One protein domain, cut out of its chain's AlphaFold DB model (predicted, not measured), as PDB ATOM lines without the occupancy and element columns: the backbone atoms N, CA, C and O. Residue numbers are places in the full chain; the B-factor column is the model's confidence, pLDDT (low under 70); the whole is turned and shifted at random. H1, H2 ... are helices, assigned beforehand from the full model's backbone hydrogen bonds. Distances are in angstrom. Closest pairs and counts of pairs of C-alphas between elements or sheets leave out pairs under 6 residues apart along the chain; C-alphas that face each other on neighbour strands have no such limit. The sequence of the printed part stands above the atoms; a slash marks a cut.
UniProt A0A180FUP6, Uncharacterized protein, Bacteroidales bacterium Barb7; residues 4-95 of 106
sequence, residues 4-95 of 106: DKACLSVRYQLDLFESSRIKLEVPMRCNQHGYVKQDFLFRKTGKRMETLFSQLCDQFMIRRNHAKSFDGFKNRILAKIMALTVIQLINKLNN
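This is residues 4 to 95 of the 106 residues of an uncharacterized protein of Bacteroidales bacterium Barb7 (UniProt A0A180FUP6). Three helices are strung out in an open arrangement with no common core: the longest, H3, is at one end, H2 reaches toward it from the middle with residue 56, near its own end, and H1 is by itself at the other end, beyond a long loop. Residues 85 to 95, of which 85 to 93 belong to H3, stick out free. The printed part has 92 residues with three named helices, in the order H1, H2, H3, and no named strand; the class is all helix. It is only just loose, close to extended, with a radius of gyration of the C-alphas of 18.2 A and spans of 42 by 39 by 24 A.

H3, residues 70 to 93, is 34.4 A from first to last C-alpha and ends at C-alpha 93 (-14.200, 45.724, 77.615). H2, residues 40 to 58, is 26.8 A long and begins at C-alpha 40 (-38.017, 33.896, 77.790). H1, residues 4 to 20, is 24.5 A long and begins at C-alpha 4 (-56.021, 50.624, 98.323).

H3 and H2 only just touch, with 3 pairs of C-alphas within 8 A; the closest C-alphas are those of Lys 80 and Leu 56, 7.6 A apart. H2 touches with residue 56 alone, and H3 with residues 80 to 84 alone. They run opposite ways at a steep tilt of 59 degrees. H1 is apart from H2 and from H3. In H2 and H3 every O i to N i+4 pair is within hydrogen-bond range; in H1, 12 of 13 are.

The C-alphas of Gly 34 and Lys 68, the two farthest apart, are 50.0 A from each other. Both links are long: H1 to H2 with 19 residues, H2 to H3 with 11. The printed part has no cut. Its mean pLDDT is 87.2; residues 4 to 8 are under 70.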
ATOM      1  N   ASP A   4     -56.138  49.321  99.004       47.41
ATOM      2  CA  ASP A   4     -56.021  50.624  98.323       47.41
ATOM      3  C   ASP A   4     -55.054  50.643  97.126       47.41
ATOM      4  O   ASP A   4     -55.248  51.383  96.163       47.41
ATOM      5  N   LYS A   5     -54.011  49.799  97.130       54.44
ATOM      6  CA  LYS A   5     -53.002  49.794  96.049       54.44
ATOM      7  C   LYS A   5     -53.505  49.153  94.752       54.44
ATOM      8  O   LYS A   5     -53.057  49.549  93.679       54.44
ATOM      9  N   ALA A   6     -54.427  48.193  94.840       51.00
ATOM     10  CA  ALA A   6     -54.995  47.520  93.672       51.00
ATOM     11  C   ALA A   6     -55.977  48.432  92.912       51.00
ATOM     12  O   ALA A   6     -55.952  48.475  91.684       51.00
ATOM     13  N   CYS A   7     -56.777  49.231  93.630       53.56
ATOM     14  CA  CYS A   7     -57.690  50.198  93.011       53.56
ATOM     15  C   CYS A   7     -56.951  51.275  92.203       53.56
ATOM     16  O   CYS A   7     -57.390  51.630  91.110       53.56
ATOM     17  N   LEU A   8     -55.805  51.762  92.696       58.69
ATOM     18  CA  LEU A   8     -54.975  52.723  91.960       58.69
ATOM     19  C   LEU A   8     -54.475  52.137  90.634       58.69
ATOM     20  O   LEU A   8     -54.624  52.782  89.601       58.69
ATOM     21  N   SER A   9     -53.954  50.903  90.623       71.00
ATOM     22  CA  SER A   9     -53.478  50.287  89.376       71.00
ATOM     23  C   SER A   9     -54.589  50.053  88.355       71.00
ATOM     24  O   SER A   9     -54.345  50.231  87.167       71.00
ATOM     25  N   VAL A  10     -55.802  49.706  88.800       78.56
ATOM     26  CA  VAL A  10     -56.946  49.483  87.900       78.56
ATOM     27  C   VAL A  10     -57.360  50.782  87.212       78.56
ATOM     28  O   VAL A  10     -57.566  50.789  86.004       78.56
ATOM     29  N   ARG A  11     -57.404  51.901  87.947       82.56
ATOM     30  CA  ARG A  11     -57.729  53.213  87.362       82.56
ATOM     31  C   ARG A  11     -56.717  53.633  86.300       82.56
ATOM     32  O   ARG A  11     -57.124  54.051  85.227       82.56
ATOM     33  N   TYR A  12     -55.421  53.469  86.567       82.25
ATOM     34  CA  TYR A  12     -54.387  53.780  85.577       82.25
ATOM     35  C   TYR A  12     -54.409  52.831  84.376       82.25
ATOM     36  O   TYR A  12     -54.145  53.263  83.262       82.25
ATOM     37  N   GLN A  13     -54.723  51.548  84.574       84.12
ATOM     38  CA  GLN A  13     -54.865  50.597  83.469       84.12
ATOM     39  C   GLN A  13     -56.025  50.962  82.544       84.12
ATOM     40  O   GLN A  13     -55.854  50.924  81.328       84.12
ATOM     41  N   LEU A  14     -57.176  51.318  83.119       86.88
ATOM     42  CA  LEU A  14     -58.341  51.772  82.362       86.88
ATOM     43  C   LEU A  14     -58.031  53.070  81.617       86.88
ATOM     44  O   LEU A  14     -58.221  53.124  80.410       86.88
ATOM     45  N   ASP A  15     -57.456  54.057  82.303       90.00
ATOM     46  CA  ASP A  15     -57.092  55.345  81.708       90.00
ATOM     47  C   ASP A  15     -56.093  55.186  80.550       90.00
ATOM     48  O   ASP A  15     -56.304  55.714  79.461       90.00
ATOM     49  N   LEU A  16     -55.039  54.379  80.723       87.81
ATOM     50  CA  LEU A  16     -54.076  54.070  79.658       87.81
ATOM     51  C   LEU A  16     -54.737  53.377  78.460       87.81
ATOM     52  O   LEU A  16     -54.395  53.660  77.308       87.81
ATOM     53  N   PHE A  17     -55.692  52.485  78.709       90.00
ATOM     54  CA  PHE A  17     -56.394  51.781  77.648       90.00
ATOM     55  C   PHE A  17     -57.381  52.691  76.903       90.00
ATOM     56  O   PHE A  17     -57.397  52.692  75.673       90.00
ATOM     57  N   GLU A  18     -58.157  53.504  77.615       91.50
ATOM     58  CA  GLU A  18     -59.143  54.417  77.028       91.50
ATOM     59  C   GLU A  18     -58.475  55.570  76.268       91.50
ATOM     60  O   GLU A  18     -58.856  55.865  75.136       91.50
ATOM     61  N   SER A  19     -57.442  56.181  76.852       93.00
ATOM     62  CA  SER A  19     -56.757  57.339  76.261       93.00
ATOM     63  C   SER A  19     -55.792  56.972  75.132       93.00
ATOM     64  O   SER A  19     -55.692  57.695  74.142       93.00
ATOM     65  N   SER A  20     -55.059  55.863  75.270       90.56
ATOM     66  CA  SER A  20     -53.914  55.547  74.400       90.56
ATOM     67  C   SER A  20     -53.891  54.107  73.887       90.56
ATOM     68  O   SER A  20     -52.960  53.726  73.177       90.56
ATOM     69  N   ARG A  21     -54.925  53.306  74.192       89.88
ATOM     70  CA  ARG A  21     -55.029  51.876  73.833       89.88
ATOM     71  C   ARG A  21     -53.841  51.047  74.324       89.88
ATOM     72  O   ARG A  21     -53.511  50.013  73.743       89.88
ATOM     73  N   ILE A  22     -53.211  51.479  75.415       87.50
ATOM     74  CA  ILE A  22     -52.101  50.766  76.041       87.50
ATOM     75  C   ILE A  22     -52.669  49.783  77.057       87.50
ATOM     76  O   ILE A  22     -53.284  50.169  78.049       87.50
ATOM     77  N   LYS A  23     -52.423  48.491  76.834       85.19
ATOM     78  CA  LYS A  23     -52.786  47.431  77.774       85.19
ATOM     79  C   LYS A  23     -51.586  47.083  78.652       85.19
ATOM     80  O   LYS A  23     -50.548  46.653  78.154       85.19
ATOM     81  N   LEU A  24     -51.729  47.261  79.963       79.75
ATOM     82  CA  LEU A  24     -50.675  46.928  80.919       79.75
ATOM     83  C   LEU A  24     -50.768  45.447  81.306       79.75
ATOM     84  O   LEU A  24     -51.641  45.053  82.079       79.75
ATOM     85  N   GLU A  25     -49.866  44.623  80.786       77.38
ATOM     86  CA  GLU A  25     -49.803  43.206  81.147       77.38
ATOM     87  C   GLU A  25     -48.779  42.986  82.263       77.38
ATOM     88  O   GLU A  25     -47.602  43.334  82.142       77.38
ATOM     89  N   VAL A  26     -49.236  42.418  83.380       77.44
ATOM     90  CA  VAL A  26     -48.381  42.082  84.521       77.44
ATOM     91  C   VAL A  26     -48.097  40.582  84.472       77.44
ATOM     92  O   VAL A  26     -49.045  39.794  84.477       77.44
ATOM     93  N   PRO A  27     -46.823  40.159  84.432       80.00
ATOM     94  CA  PRO A  27     -46.502  38.743  84.406       80.00
ATOM     95  C   PRO A  27     -46.963  38.051  85.687       80.00
ATOM     96  O   PRO A  27     -46.805  38.583  86.791       80.00
ATOM     97  N   MET A  28     -47.501  36.842  85.536       83.25
ATOM     98  CA  MET A  28     -47.914  36.031  86.675       83.25
ATOM     99  C   MET A  28     -46.720  35.664  87.559       83.25
ATOM    100  O   MET A  28     -45.608  35.410  87.087       83.25
ATOM    101  N   ARG A  29     -46.966  35.596  88.867       80.00
ATOM    102  CA  ARG A  29     -46.007  35.063  89.839       80.00
ATOM    103  C   ARG A  29     -46.096  33.542  89.863       80.00
ATOM    104  O   ARG A  29     -47.180  32.979  89.763       80.00
ATOM    105  N   CYS A  30     -44.963  32.878  90.080       83.06
ATOM    106  CA  CYS A  30     -44.879  31.413  90.081       83.06
ATOM    107  C   CYS A  30     -45.787  30.730  91.119       83.06
ATOM    108  O   CYS A  30     -46.094  29.556  90.974       83.06
ATOM    109  N   ASN A  31     -46.186  31.444  92.175       83.81
ATOM    110  CA  ASN A  31     -47.048  30.940  93.244       83.81
ATOM    111  C   ASN A  31     -48.549  31.201  93.011       83.81
ATOM    112  O   ASN A  31     -49.347  30.951  93.910       83.81
ATOM    113  N   GLN A  32     -48.940  31.732  91.849       85.06
ATOM    114  CA  GLN A  32     -50.345  31.925  91.484       85.06
ATOM    115  C   GLN A  32     -50.917  30.657  90.841       85.06
ATOM    116  O   GLN A  32     -50.236  29.962  90.086       85.06
ATOM    117  N   HIS A  33     -52.180  30.350  91.143       87.75
ATOM    118  CA  HIS A  33     -52.881  29.221  90.537       87.75
ATOM    119  C   HIS A  33     -53.047  29.440  89.024       87.75
ATOM    120  O   HIS A  33     -53.318  30.560  88.596       87.75
ATOM    121  N   GLY A  34     -52.862  28.390  88.218       88.25
ATOM    122  CA  GLY A  34     -52.901  28.502  86.754       88.25
ATOM    123  C   GLY A  34     -51.703  29.241  86.141       88.25
ATOM    124  O   GLY A  34     -51.841  29.830  85.073       88.25
ATOM    125  N   TYR A  35     -50.543  29.241  86.811       87.38
ATOM    126  CA  TYR A  35     -49.332  29.921  86.341       87.38
ATOM    127  C   TYR A  35     -48.980  29.561  84.891       87.38
ATOM    128  O   TYR A  35     -48.672  28.412  84.569       87.38
ATOM    129  N   VAL A  36     -48.933  30.589  84.042       86.81
ATOM    130  CA  VAL A  36     -48.394  30.495  82.686       86.81
ATOM    131  C   VAL A  36     -47.017  31.139  82.660       86.81
ATOM    132  O   VAL A  36     -46.815  32.275  83.094       86.81
ATOM    133  N   LYS A  37     -46.044  30.396  82.135       85.38
ATOM    134  CA  LYS A  37     -44.670  30.870  82.012       85.38
ATOM    135  C   LYS A  37     -44.594  31.957  80.939       85.38
ATOM    136  O   LYS A  37     -44.917  31.705  79.787       85.38
ATOM    137  N   GLN A  38     -44.108  33.134  81.320       85.81
ATOM    138  CA  GLN A  38     -43.848  34.223  80.379       85.81
ATOM    139  C   GLN A  38     -42.719  33.861  79.403       85.81
ATOM    140  O   GLN A  38     -41.768  33.159  79.780       85.81
ATOM    141  N   ASP A  39     -42.785  34.406  78.186       89.56
ATOM    142  CA  ASP A  39     -41.738  34.233  77.185       89.56
ATOM    143  C   ASP A  39     -40.360  34.591  77.729       89.56
ATOM    144  O   ASP A  39     -40.147  35.570  78.460       89.56
ATOM    145  N   PHE A  40     -39.386  33.785  77.319       89.19
ATOM    146  CA  PHE A  40     -38.017  33.896  77.790       89.19
ATOM    147  C   PHE A  40     -37.425  35.293  77.560       89.19
ATOM    148  O   PHE A  40     -36.732  35.807  78.442       89.19
ATOM    149  N   LEU A  41     -37.716  35.910  76.410       90.94
ATOM    150  CA  LEU A  41     -37.198  37.227  76.045       90.94
ATOM    151  C   LEU A  41     -37.685  38.312  77.012       90.94
ATOM    152  O   LEU A  41     -36.860  39.023  77.590       90.94
ATOM    153  N   PHE A  42     -38.997  38.398  77.257       87.31
ATOM    154  CA  PHE A  42     -39.567  39.376  78.188       87.31
ATOM    155  C   PHE A  42     -39.071  39.157  79.611       87.31
ATOM    156  O   PHE A  42     -38.673  40.109  80.281       87.31
ATOM    157  N   ARG A  43     -38.984  37.899  80.049       88.31
ATOM    158  CA  ARG A  43     -38.459  37.569  81.374       88.31
ATOM    159  C   ARG A  43     -36.992  37.978  81.537       88.31
ATOM    160  O   ARG A  43     -36.625  38.536  82.569       88.31
ATOM    161  N   LYS A  44     -36.148  37.723  80.529       89.50
ATOM    162  CA  LYS A  44     -34.723  38.097  80.536       89.50
ATOM    163  C   LYS A  44     -34.550  39.617  80.565       89.50
ATOM    164  O   LYS A  44     -33.768  40.126  81.368       89.50
ATOM    165  N   THR A  45     -35.294  40.338  79.729       90.62
ATOM    166  CA  THR A  45     -35.254  41.807  79.672       90.62
ATOM    167  C   THR A  45     -35.784  42.430  80.961       90.62
ATOM    168  O   THR A  45     -35.123  43.297  81.529       90.62
ATOM    169  N   GLY A  46     -36.907  41.934  81.487       89.19
ATOM    170  CA  GLY A  46     -37.490  42.395  82.747       89.19
ATOM    171  C   GLY A  46     -36.544  42.197  83.931       89.19
ATOM    172  O   GLY A  46     -36.290  43.139  84.677       89.19
ATOM    173  N   LYS A  47     -35.912  41.019  84.043       89.06
ATOM    174  CA  LYS A  47     -34.893  40.763  85.076       89.06
ATOM    175  C   LYS A  47     -33.686  41.691  84.968       89.06
ATOM    176  O   LYS A  47     -33.144  42.118  85.989       89.06
ATOM    177  N   ARG A  48     -33.268  42.029  83.745       90.88
ATOM    178  CA  ARG A  48     -32.191  43.001  83.523       90.88
ATOM    179  C   ARG A  48     -32.597  44.402  83.977       90.88
ATOM    180  O   ARG A  48     -31.818  45.034  84.678       90.88
ATOM    181  N   MET A  49     -33.795  44.864  83.621       90.81
ATOM    182  CA  MET A  49     -34.304  46.161  84.080       90.81
ATOM    183  C   MET A  49     -34.405  46.212  85.607       90.81
ATOM    184  O   MET A  49     -33.912  47.158  86.209       90.81
ATOM    185  N   GLU A  50     -34.957  45.171  86.234       89.75
ATOM    186  CA  GLU A  50     -35.048  45.052  87.694       89.75
ATOM    187  C   GLU A  50     -33.662  45.161  88.349       89.75
ATOM    188  O   GLU A  50     -33.463  45.977  89.245       89.75
ATOM    189  N   THR A  51     -32.676  44.417  87.836       91.31
ATOM    190  CA  THR A  51     -31.288  44.470  88.325       91.31
ATOM    191  C   THR A  51     -30.695  45.876  88.198       91.31
ATOM    192  O   THR A  51     -30.123  46.384  89.161       91.31
ATOM    193  N   LEU A  52     -30.864  46.532  87.043       91.94
ATOM    194  CA  LEU A  52     -30.368  47.894  86.813       91.94
ATOM    195  C   LEU A  52     -31.005  48.906  87.772       91.94
ATOM    196  O   LEU A  52     -30.304  49.744  88.337       91.94
ATOM    197  N   PHE A  53     -32.320  48.829  87.983       89.88
ATOM    198  CA  PHE A  53     -33.020  49.743  88.882       89.88
ATOM    199  C   PHE A  53     -32.614  49.546  90.340       89.88
ATOM    200  O   PHE A  53     -32.402  50.544  91.033       89.88
ATOM    201  N   SER A  54     -32.453  48.302  90.799       91.50
ATOM    202  CA  SER A  54     -31.945  48.022  92.147       91.50
ATOM    203  C   SER A  54     -30.538  48.587  92.330       91.50
ATOM    204  O   SER A  54     -30.266  49.277  93.305       91.50
ATOM    205  N   GLN A  55     -29.661  48.417  91.339       90.69
ATOM    206  CA  GLN A  55     -28.308  48.974  91.367       90.69
ATOM    207  C   GLN A  55     -28.291  50.508  91.411       90.69
ATOM    208  O   GLN A  55     -27.557  51.098  92.203       90.69
ATOM    209  N   LEU A  56     -29.126  51.170  90.608       91.88
ATOM    210  CA  LEU A  56     -29.272  52.627  90.653       91.88
ATOM    211  C   LEU A  56     -29.820  53.116  91.998       91.88
ATOM    212  O   LEU A  56     -29.387  54.156  92.501       91.88
ATOM    213  N   CYS A  57     -30.774  52.387  92.577       91.56
ATOM    214  CA  CYS A  57     -31.366  52.733  93.864       91.56
ATOM    215  C   CYS A  57     -30.381  52.549  95.016       91.56
ATOM    216  O   CYS A  57     -30.243  53.474  95.812       91.56
ATOM    217  N   ASP A  58     -29.681  51.419  95.074       89.75
ATOM    218  CA  ASP A  58     -28.873  51.050  96.235       89.75
ATOM    219  C   ASP A  58     -27.439  51.574  96.134       89.75
ATOM    220  O   ASP A  58     -26.911  52.119  97.097       89.75
ATOM    221  N   GLN A  59     -26.791  51.467  94.971       89.25
ATOM    222  CA  GLN A  59     -25.376  51.836  94.833       89.25
ATOM    223  C   GLN A  59     -25.192  53.311  94.483       89.25
ATOM    224  O   GLN A  59     -24.352  53.993  95.062       89.25
ATOM    225  N   PHE A  60     -26.005  53.823  93.557       89.56
ATOM    226  CA  PHE A  60     -25.946  55.228  93.136       89.56
ATOM    227  C   PHE A  60     -26.912  56.125  93.913       89.56
ATOM    228  O   PHE A  60     -26.954  57.342  93.684       89.56
ATOM    229  N   MET A  61     -27.698  55.546  94.831       90.75
ATOM    230  CA  MET A  61     -28.635  56.269  95.692       90.75
ATOM    231  C   MET A  61     -29.514  57.224  94.877       90.75
ATOM    232  O   MET A  61     -29.675  58.391  95.240       90.75
ATOM    233  N   ILE A  62     -30.026  56.786  93.715       91.88
ATOM    234  CA  ILE A  62     -30.657  57.678  92.723       91.88
ATOM    235  C   ILE A  62     -31.833  58.478  93.295       91.88
ATOM    236  O   ILE A  62     -32.009  59.638  92.936       91.88
ATOM    237  N   ARG A  63     -32.548  57.903  94.270       89.06
ATOM    238  CA  ARG A  63     -33.671  58.533  94.981       89.06
ATOM    239  C   ARG A  63     -33.260  59.710  95.873       89.06
ATOM    240  O   ARG A  63     -34.088  60.564  96.163       89.06
ATOM    241  N   ARG A  64     -32.000  59.769  96.318       88.31
ATOM    242  CA  ARG A  64     -31.478  60.867  97.144       88.31
ATOM    243  C   ARG A  64     -30.954  61.978  96.236       88.31
ATOM    244  O   ARG A  64     -29.916  61.821  95.581       88.31
ATOM    245  N   ASN A  65     -31.671  63.100  96.196       83.56
ATOM    246  CA  ASN A  65     -31.276  64.301  95.469       83.56
ATOM    247  C   ASN A  65     -31.612  65.573  96.264       83.56
ATOM    248  O   ASN A  65     -32.768  65.807  96.590       83.56
ATOM    249  N   HIS A  66     -30.601  66.411  96.501       83.88
ATOM    250  CA  HIS A  66     -30.719  67.691  97.214       83.88
ATOM    251  C   HIS A  66     -30.498  68.900  96.286       83.88
ATOM    252  O   HIS A  66     -30.015  69.944  96.720       83.88
ATOM    253  N   ALA A  67     -30.767  68.755  94.983       88.44
ATOM    254  CA  ALA A  67     -30.649  69.875  94.053       88.44
ATOM    255  C   ALA A  67     -31.713  70.940  94.354       88.44
ATOM    256  O   ALA A  67     -32.880  70.608  94.541       88.44
ATOM    257  N   LYS A  68     -31.302  72.211  94.357       90.94
ATOM    258  CA  LYS A  68     -32.187  73.368  94.580       90.94
ATOM    259  C   LYS A  68     -32.806  73.916  93.285       90.94
ATOM    260  O   LYS A  68     -33.623  74.824  93.342       90.94
ATOM    261  N   SER A  69     -32.408  73.377  92.132       94.25
ATOM    262  CA  SER A  69     -32.903  73.751  90.804       94.25
ATOM    263  C   SER A  69     -33.155  72.512  89.944       94.25
ATOM    264  O   SER A  69     -32.557  71.451  90.164       94.25
ATOM    265  N   PHE A  70     -34.029  72.655  88.943       92.88
ATOM    266  CA  PHE A  70     -34.350  71.579  88.004       92.88
ATOM    267  C   PHE A  70     -33.131  71.149  87.175       92.88
ATOM    268  O   PHE A  70     -32.871  69.954  87.049       92.88
ATOM    269  N   ASP A  71     -32.318  72.100  86.708       94.75
ATOM    270  CA  ASP A  71     -31.082  71.790  85.979       94.75
ATOM    271  C   ASP A  71     -30.095  70.996  86.838       94.75
ATOM    272  O   ASP A  71     -29.515  70.005  86.389       94.75
ATOM    273  N   GLY A  72     -29.956  71.365  88.115       93.75
ATOM    274  CA  GLY A  72     -29.132  70.620  89.062       93.75
ATOM    275  C   GLY A  72     -29.647  69.195  89.287       93.75
ATOM    276  O   GLY A  72     -28.850  68.262  89.394       93.75
ATOM    277  N   PHE A  73     -30.969  69.010  89.330       93.38
ATOM    278  CA  PHE A  73     -31.584  67.685  89.409       93.38
ATOM    279  C   PHE A  73     -31.294  66.859  88.152       93.38
ATOM    280  O   PHE A  73     -30.769  65.749  88.269       93.38
ATOM    281  N   LYS A  74     -31.556  67.414  86.961       94.50
ATOM    282  CA  LYS A  74     -31.304  66.762  85.669       94.50
ATOM    283  C   LYS A  74     -29.851  66.309  85.555       94.50
ATOM    284  O   LYS A  74     -29.597  65.138  85.281       94.50
ATOM    285  N   ASN A  75     -28.906  67.202  85.848       94.75
ATOM    286  CA  ASN A  75     -27.477  66.904  85.763       94.75
ATOM    287  C   ASN A  75     -27.055  65.810  86.752       94.75
ATOM    288  O   ASN A  75     -26.265  64.939  86.398       94.75
ATOM    289  N   ARG A  76     -27.611  65.786  87.972       94.06
ATOM    290  CA  ARG A  76     -27.305  64.741  88.968       94.06
ATOM    291  C   ARG A  76     -27.861  63.374  88.585       94.06
ATOM    292  O   ARG A  76     -27.169  62.375  88.763       94.06
ATOM    293  N   ILE A  77     -29.089  63.315  88.073       94.94
ATOM    294  CA  ILE A  77     -29.673  62.061  87.577       94.94
ATOM    295  C   ILE A  77     -28.859  61.540  86.392       94.94
ATOM    296  O   ILE A  77     -28.465  60.373  86.386       94.94
ATOM    297  N   LEU A  78     -28.530  62.417  85.442       95.62
ATOM    298  CA  LEU A  78     -27.730  62.070  84.272       95.62
ATOM    299  C   LEU A  78     -26.334  61.576  84.674       95.62
ATOM    300  O   LEU A  78     -25.906  60.531  84.196       95.62
ATOM    301  N   ALA A  79     -25.663  62.243  85.615       95.50
ATOM    302  CA  ALA A  79     -24.360  61.815  86.123       95.50
ATOM    303  C   ALA A  79     -24.395  60.407  86.744       95.50
ATOM    304  O   ALA A  79     -23.509  59.598  86.474       95.50
ATOM    305  N   LYS A  80     -25.434  60.071  87.525       94.19
ATOM    306  CA  LYS A  80     -25.598  58.729  88.116       94.19
ATOM    307  C   LYS A  80     -25.806  57.647  87.051       94.19
ATOM    308  O   LYS A  80     -25.207  56.577  87.139       94.19
ATOM    309  N   ILE A  81     -26.616  57.933  86.029       94.62
ATOM    310  CA  ILE A  81     -26.845  57.015  84.901       94.62
ATOM    311  C   ILE A  81     -25.567  56.848  84.069       94.62
ATOM    312  O   ILE A  81     -25.216  55.726  83.695       94.62
ATOM    313  N   MET A  82     -24.837  57.938  83.812       95.50
ATOM    314  CA  MET A  82     -23.565  57.886  83.089       95.50
ATOM    315  C   MET A  82     -22.528  57.066  83.850       95.50
ATOM    316  O   MET A  82     -21.904  56.198  83.250       95.50
ATOM    317  N   ALA A  83     -22.386  57.277  85.159       94.00
ATOM    318  CA  ALA A  83     -21.453  56.513  85.980       94.00
ATOM    319  C   ALA A  83     -21.738  55.005  85.895       94.00
ATOM    320  O   ALA A  83     -20.835  54.235  85.580       94.00
ATOM    321  N   LEU A  84     -22.999  54.586  86.055       93.31
ATOM    322  CA  LEU A  84     -23.400  53.189  85.853       93.31
ATOM    323  C   LEU A  84     -22.987  52.672  84.463       93.31
ATOM    324  O   LEU A  84     -22.418  51.588  84.345       93.31
ATOM    325  N   THR A  85     -23.261  53.453  83.419       93.62
ATOM    326  CA  THR A  85     -23.003  53.068  82.024       93.62
ATOM    327  C   THR A  85     -21.507  52.920  81.739       93.62
ATOM    328  O   THR A  85     -21.097  51.963  81.085       93.62
ATOM    329  N   VAL A  86     -20.675  53.820  82.268       94.56
ATOM    330  CA  VAL A  86     -19.210  53.760  82.132       94.56
ATOM    331  C   VAL A  86     -18.652  52.518  82.825       94.56
ATOM    332  O   VAL A  86     -17.855  51.798  82.227       94.56
ATOM    333  N   ILE A  87     -19.113  52.196  84.037       92.19
ATOM    334  CA  ILE A  87     -18.699  50.970  84.743       92.19
ATOM    335  C   ILE A  87     -19.073  49.721  83.934       92.19
ATOM    336  O   ILE A  87     -18.260  48.814  83.752       92.19
ATOM    337  N   GLN A  88     -20.294  49.684  83.400       92.12
ATOM    338  CA  GLN A  88     -20.766  48.593  82.549       92.12
ATOM    339  C   GLN A  88     -19.939  48.444  81.270       92.12
ATOM    340  O   GLN A  88     -19.648  47.318  80.859       92.12
ATOM    341  N   LEU A  89     -19.536  49.562  80.664       93.31
ATOM    342  CA  LEU A  89     -18.656  49.578  79.503       93.31
ATOM    343  C   LEU A  89     -17.273  49.019  79.850       93.31
ATOM    344  O   LEU A  89     -16.804  48.119  79.162       93.31
ATOM    345  N   ILE A  90     -16.658  49.483  80.941       92.56
ATOM    346  CA  ILE A  90     -15.355  48.991  81.413       92.56
ATOM    347  C   ILE A  90     -15.409  47.480  81.670       92.56
ATOM    348  O   ILE A  90     -14.527  46.742  81.236       92.56
ATOM    349  N   ASN A  91     -16.462  46.989  82.326       92.12
ATOM    350  CA  ASN A  91     -16.639  45.554  82.549       92.12
ATOM    351  C   ASN A  91     -16.754  44.775  81.241       92.12
ATOM    352  O   ASN A  91     -16.128  43.726  81.106       92.12
ATOM    353  N   LYS A  92     -17.512  45.302  80.274       91.81
ATOM    354  CA  LYS A  92     -17.659  44.684  78.954       91.81
ATOM    355  C   LYS A  92     -16.321  44.611  78.216       91.81
ATOM    356  O   LYS A  92     -16.015  43.564  77.660       91.81
ATOM    357  N   LEU A  93     -15.531  45.687  78.234       92.88
ATOM    358  CA  LEU A  93     -14.200  45.724  77.615       92.88
ATOM    359  C   LEU A  93     -13.238  44.722  78.266       92.88
ATOM    360  O   LEU A  93     -12.439  44.097  77.580       92.88
ATOM    361  N   ASN A  94     -13.374  44.508  79.575       90.88
ATOM    362  CA  ASN A  94     -12.575  43.549  80.336       90.88
ATOM    363  C   ASN A  94     -13.132  42.111  80.320       90.88
ATOM    364  O   ASN A  94     -12.679  41.287  81.113       90.88
ATOM    365  N   ASN A  95     -14.139  41.802  79.490       90.88
ATOM    366  CA  ASN A  95     -14.837  40.507  79.462       90.88
ATOM    367  C   ASN A  95     -15.380  40.045  80.834       90.88
ATOM    368  O   ASN A  95     -15.553  38.854  81.091       90.88
TER     369      ASN A  95